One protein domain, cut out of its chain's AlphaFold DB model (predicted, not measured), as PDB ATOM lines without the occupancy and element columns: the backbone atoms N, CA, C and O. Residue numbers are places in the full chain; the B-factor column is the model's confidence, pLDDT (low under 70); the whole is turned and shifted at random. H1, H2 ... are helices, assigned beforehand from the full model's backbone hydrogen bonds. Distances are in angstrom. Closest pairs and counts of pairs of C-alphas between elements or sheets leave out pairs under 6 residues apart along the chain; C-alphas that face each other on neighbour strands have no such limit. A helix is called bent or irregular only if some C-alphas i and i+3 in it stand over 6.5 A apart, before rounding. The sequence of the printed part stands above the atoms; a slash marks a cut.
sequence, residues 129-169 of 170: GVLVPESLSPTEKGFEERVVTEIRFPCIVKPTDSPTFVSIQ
ATOM      1  N   GLY A 129     -37.388  -3.884 -36.268       96.19
ATOM      2  CA  GLY A 129     -37.209  -3.460 -34.877       96.19
ATOM      3  C   GLY A 129     -35.764  -3.112 -34.505       96.19
ATOM      4  O   GLY A 129     -35.416  -3.118 -33.324       96.19
ATOM      5  N   VAL A 130     -34.909  -2.820 -35.491       96.88
ATOM      6  CA  VAL A 130     -33.556  -2.308 -35.249       96.88
ATOM      7  C   VAL A 130     -33.654  -0.852 -34.799       96.88
ATOM      8  O   VAL A 130     -34.354  -0.049 -35.413       96.88
ATOM      9  N   LEU A 131     -32.928  -0.496 -33.737       94.38
ATOM     10  CA  LEU A 131     -32.842   0.892 -33.285       94.38
ATOM     11  C   LEU A 131     -32.074   1.725 -34.317       94.38
ATOM     12  O   LEU A 131     -30.875   1.525 -34.518       94.38
ATOM     13  N   VAL A 132     -32.767   2.671 -34.943       91.75
ATOM     14  CA  VAL A 132     -32.203   3.631 -35.897       91.75
ATOM     15  C   VAL A 132     -32.398   5.059 -35.386       91.75
ATOM     16  O   VAL A 132     -33.364   5.316 -34.667       91.75
ATOM     17  N   PRO A 133     -31.497   6.002 -35.717       89.94
ATOM     18  CA  PRO A 133     -31.711   7.406 -35.399       89.94
ATOM     19  C   PRO A 133     -32.981   7.939 -36.068       89.94
ATOM     20  O   PRO A 133     -33.239   7.649 -37.243       89.94
ATOM     21  N   GLU A 134     -33.724   8.769 -35.336       90.62
ATOM     22  CA  GLU A 134     -34.823   9.546 -35.906       90.62
ATOM     23  C   GLU A 134     -34.290  10.361 -37.089       90.62
ATOM     24  O   GLU A 134     -33.224  10.981 -37.002       90.62
ATOM     25  N   SER A 135     -34.978  10.288 -38.222       90.19
ATOM     26  CA  SER A 135     -34.517  10.849 -39.491       90.19
ATOM     27  C   SER A 135     -35.704  11.450 -40.226       90.19
ATOM     28  O   SER A 135     -36.755  10.825 -40.299       90.19
ATOM     29  N   LEU A 136     -35.520  12.648 -40.781       91.25
ATOM     30  CA  LEU A 136     -36.538  13.352 -41.560       91.25
ATOM     31  C   LEU A 136     -36.002  13.687 -42.947       91.25
ATOM     32  O   LEU A 136     -34.879  14.183 -43.083       91.25
ATOM     33  N   SER A 137     -36.827  13.483 -43.965       89.12
ATOM     34  CA  SER A 137     -36.589  13.953 -45.321       89.12
ATOM     35  C   SER A 137     -37.123  15.382 -45.511       89.12
ATOM     36  O   SER A 137     -38.235  15.690 -45.069       89.12
ATOM     37  N   PRO A 138     -36.392  16.269 -46.219       90.25
ATOM     38  CA  PRO A 138     -36.853  17.627 -46.534       90.25
ATOM     39  C   PRO A 138     -38.161  17.697 -47.333       90.25
ATOM     40  O   PRO A 138     -38.756  18.767 -47.438       90.25
ATOM     41  N   THR A 139     -38.602  16.587 -47.933       89.88
ATOM     42  CA  THR A 139     -39.863  16.503 -48.683       89.88
ATOM     43  C   THR A 139     -41.068  16.163 -47.802       89.88
ATOM     44  O   THR A 139     -42.204  16.205 -48.278       89.88
ATOM     45  N   GLU A 140     -40.857  15.844 -46.522       90.69
ATOM     46  CA  GLU A 140     -41.933  15.530 -45.589       90.69
ATOM     47  C   GLU A 140     -42.728  16.775 -45.173       90.69
ATOM     48  O   GLU A 140     -42.210  17.882 -45.005       90.69
ATOM     49  N   LYS A 141     -44.035  16.593 -44.960       95.44
ATOM     50  CA  LYS A 141     -44.919  17.678 -44.525       95.44
ATOM     51  C   LYS A 141     -44.514  18.172 -43.132       95.44
ATOM     52  O   LYS A 141     -44.361  17.377 -42.210       95.44
ATOM     53  N   GLY A 142     -44.418  19.495 -42.977       95.69
ATOM     54  CA  GLY A 142     -44.062  20.120 -41.700       95.69
ATOM     55  C   GLY A 142     -42.596  19.925 -41.309       95.69
ATOM     56  O   GLY A 142     -42.278  20.058 -40.133       95.69
ATOM     57  N   PHE A 143     -41.719  19.610 -42.274       94.88
ATOM     58  CA  PHE A 143     -40.298  19.332 -42.056       94.88
ATOM     59  C   PHE A 143     -39.631  20.293 -41.060       94.88
ATOM     60  O   PHE A 143     -39.046  19.835 -40.086       94.88
ATOM     61  N   GLU A 144     -39.770  21.610 -41.242       94.88
ATOM     62  CA  GLU A 144     -39.131  22.606 -40.366       94.88
ATOM     63  C   GLU A 144     -39.572  22.492 -38.895       94.88
ATOM     64  O   GLU A 144     -38.736  22.480 -37.992       94.88
ATOM     65  N   GLU A 145     -40.876  22.355 -38.640       96.38
ATOM     66  CA  GLU A 145     -41.425  22.203 -37.285       96.38
ATOM     67  C   GLU A 145     -40.991  20.873 -36.654       96.38
ATOM     68  O   GLU A 145     -40.599  20.819 -35.482       96.38
ATOM     69  N   ARG A 146     -41.006  19.796 -37.443       96.25
ATOM     70  CA  ARG A 146     -40.606  18.454 -37.005       96.25
ATOM     71  C   ARG A 146     -39.113  18.373 -36.708       96.25
ATOM     72  O   ARG A 146     -38.723  17.764 -35.718       96.25
ATOM     73  N   VAL A 147     -38.265  19.072 -37.463       95.94
ATOM     74  CA  VAL A 147     -36.835  19.195 -37.138       95.94
ATOM     75  C   VAL A 147     -36.643  19.822 -35.755       95.94
ATOM     76  O   VAL A 147     -35.831  19.331 -34.974       95.94
ATOM     77  N   VAL A 148     -37.401  20.866 -35.406       96.06
ATOM     78  CA  VAL A 148     -37.280  21.538 -34.098       96.06
ATOM     79  C   VAL A 148     -37.803  20.671 -32.948       96.06
ATOM     80  O   VAL A 148     -37.248  20.709 -31.850       96.06
ATOM     81  N   THR A 149     -38.863  19.900 -33.179       95.50
ATOM     82  CA  THR A 149     -39.584  19.175 -32.121       95.50
ATOM     83  C   THR A 149     -39.104  17.732 -31.928       95.50
ATOM     84  O   THR A 149     -38.895  17.317 -30.779       95.50
ATOM     85  N   GLU A 150     -38.880  17.005 -33.027       94.75
ATOM     86  CA  GLU A 150     -38.514  15.581 -33.077       94.75
ATOM     87  C   GLU A 150     -36.989  15.385 -33.095       94.75
ATOM     88  O   GLU A 150     -36.452  14.732 -32.204       94.75
ATOM     89  N   ILE A 151     -36.279  15.992 -34.058       95.12
ATOM     90  CA  ILE A 151     -34.825  15.792 -34.242       95.12
ATOM     91  C   ILE A 151     -34.002  16.601 -33.234       95.12
ATOM     92  O   ILE A 151     -33.121  16.055 -32.570       95.12
ATOM     93  N   ARG A 152     -34.329  17.892 -33.091       94.94
ATOM     94  CA  ARG A 152     -33.649  18.901 -32.256       94.94
ATOM     95  C   ARG A 152     -32.198  19.175 -32.672       94.94
ATOM     96  O   ARG A 152     -31.554  18.406 -33.377       94.94
ATOM     97  N   PHE A 153     -31.669  20.317 -32.233       93.62
ATOM     98  CA  PHE A 153     -30.289  20.718 -32.519       93.62
ATOM     99  C   PHE A 153     -29.324  20.313 -31.391       93.62
ATOM    100  O   PHE A 153     -29.705  20.381 -30.218       93.62
ATOM    101  N   PRO A 154     -28.059  19.970 -31.714       94.56
ATOM    102  CA  PRO A 154     -27.485  19.898 -33.062       94.56
ATOM    103  C   PRO A 154     -27.936  18.644 -33.831       94.56
ATOM    104  O   PRO A 154     -28.065  17.571 -33.251       94.56
ATOM    105  N   CYS A 155     -28.111  18.777 -35.147       93.88
ATOM    106  CA  CYS A 155     -28.477  17.678 -36.041       93.88
ATOM    107  C   CYS A 155     -27.484  17.549 -37.207       93.88
ATOM    108  O   CYS A 155     -26.703  18.463 -37.483       93.88
ATOM    109  N   ILE A 156     -27.520  16.410 -37.902       93.06
ATOM    110  CA  ILE A 156     -26.673  16.131 -39.068       93.06
ATOM    111  C   ILE A 156     -27.537  16.167 -40.325       93.06
ATOM    112  O   ILE A 156     -28.538  15.463 -40.410       93.06
ATOM    113  N   VAL A 157     -27.107  16.936 -41.324       90.75
ATOM    114  CA  VAL A 157     -27.666  16.878 -42.680       90.75
ATOM    115  C   VAL A 157     -26.758  15.999 -43.528       90.75
ATOM    116  O   VAL A 157     -25.549  16.233 -43.597       90.75
ATOM    117  N   LYS A 158     -27.326  14.978 -44.172       86.62
ATOM    118  CA  LYS A 158     -26.584  14.049 -45.027       86.62
ATOM    119  C   LYS A 158     -27.298  13.897 -46.371       86.62
ATOM    120  O   LYS A 158     -28.511  13.718 -46.372       86.62
ATOM    121  N   PRO A 159     -26.578  13.912 -47.506       85.81
ATOM    122  CA  PRO A 159     -27.183  13.587 -48.790       85.81
ATOM    123  C   PRO A 159     -27.558  12.100 -48.845       85.81
ATOM    124  O   PRO A 159     -26.802  11.244 -48.355       85.81
ATOM    125  N   THR A 160     -28.684  11.789 -49.487       79.31
ATOM    126  CA  THR A 160     -29.101  10.409 -49.781       79.31
ATOM    127  C   THR A 160     -28.064   9.742 -50.689       79.31
ATOM    128  O   THR A 160     -27.450   8.754 -50.281       79.31
ATOM    129  N   ASP A 161     -27.718  10.386 -51.808       78.00
ATOM    130  CA  ASP A 161     -26.637   9.987 -52.719       78.00
ATOM    131  C   ASP A 161     -25.354  10.793 -52.447       78.00
ATOM    132  O   ASP A 161     -25.223  11.969 -52.799       78.00
ATOM    133  N   SER A 162     -24.397  10.156 -51.770       78.81
ATOM    134  CA  SER A 162     -23.114  10.780 -51.432       78.81
ATOM    135  C   SER A 162     -22.170  10.925 -52.640       78.81
ATOM    136  O   SER A 162     -21.618  12.018 -52.789       78.81
ATOM    137  N   PRO A 163     -21.983   9.911 -53.514       76.38
ATOM    138  CA  PRO A 163     -21.196  10.067 -54.740       76.38
ATOM    139  C   PRO A 163     -21.638  11.237 -55.627       76.38
ATOM    140  O   PRO A 163     -20.798  12.060 -55.997       76.38
ATOM    141  N   THR A 164     -22.936  11.356 -55.924       78.75
ATOM    142  CA  THR A 164     -23.452  12.448 -56.765       78.75
ATOM    143  C   THR A 164     -23.225  13.800 -56.098       78.75
ATOM    144  O   THR A 164     -22.712  14.718 -56.737       78.75
ATOM    145  N   PHE A 165     -23.506  13.913 -54.795       79.69
ATOM    146  CA  PHE A 165     -23.309  15.154 -54.043       79.69
ATOM    147  C   PHE A 165     -21.856  15.651 -54.068       79.69
ATOM    148  O   PHE A 165     -21.616  16.841 -54.270       79.69
ATOM    149  N   VAL A 166     -20.880  14.753 -53.898       78.25
ATOM    150  CA  VAL A 166     -19.454  15.122 -53.901       78.25
ATOM    151  C   VAL A 166     -18.955  15.434 -55.314       78.25
ATOM    152  O   VAL A 166     -18.127  16.325 -55.474       78.25
ATOM    153  N   SER A 167     -19.481  14.767 -56.347       76.19
ATOM    154  CA  SER A 167     -19.051  14.987 -57.738       76.19
ATOM    155  C   SER A 167     -19.364  16.384 -58.289       76.19
ATOM    156  O   SER A 167     -18.727  16.822 -59.237       76.19
ATOM    157  N   ILE A 168     -20.317  17.101 -57.686       64.88
ATOM    158  CA  ILE A 168     -20.676  18.479 -58.063       64.88
ATOM    159  C   ILE A 168     -19.640  19.494 -57.535       64.88
ATOM    160  O   ILE A 168     -19.606  20.638 -57.980       64.88
ATOM    161  N   GLN A 169     -18.784  19.092 -56.589       49.38
ATOM    162  CA  GLN A 169     -17.752  19.950 -55.992       49.38
ATOM    163  C   GLN A 169     -16.363  19.791 -56.633       49.38
ATOM    164  O   GLN A 169     -15.412  20.431 -56.179       49.38
TER     165      GLN A 169
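What this domain is: This is residues 129 to 169 of the 170 residues of an uncharacterized protein of Paenibacillus prosopidis (UniProt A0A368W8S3). There is little regular structure here: a loose chain winds from an unnamed tail, residues 129 to 142, into a short helix, H1, then runs on through a link to a smaller helix, H2, at the far end. Residues 161 to 169, which include H2, stick out from the rest. The printed part has 41 residues, 15 of them in the two named helices, with no named strand; the class is all helix. It is loose, with a radius of gyration of the C-alphas of 12.6 A and spans of 33 by 26 by 20 A.

How they stand to each other: Look from H1, residues 143 to 151, to H2, residues 162 to 167: the two are apart, with no C-alpha of the one within 8 A of the other. In H1 and H2 every O i to N i+4 pair is within hydrogen-bond range.

Where its parts are: Start at C-alpha 129, (-37.209, -3.460, -34.877). Find C-alpha 143 at (-40.298, 19.332, -42.056); from there H1 runs 10.2 A to C-alpha 151. H1 is neither bent nor irregular, but only just: C-alphas 148 and 151 are 6.3 A apart. H2 runs 8.6 A, ending at C-alpha 167, (-19.051, 14.987, -57.738).

The domain as a whole: The C-alphas of Gly 129 and Gln 169, the two farthest apart, are 37.0 A apart. The printed part has no cut, and the 10-residue link from H1 to H2 is short. Mean pLDDT of the printed part is 88.4; look for values under 70 at residues 168 to 169.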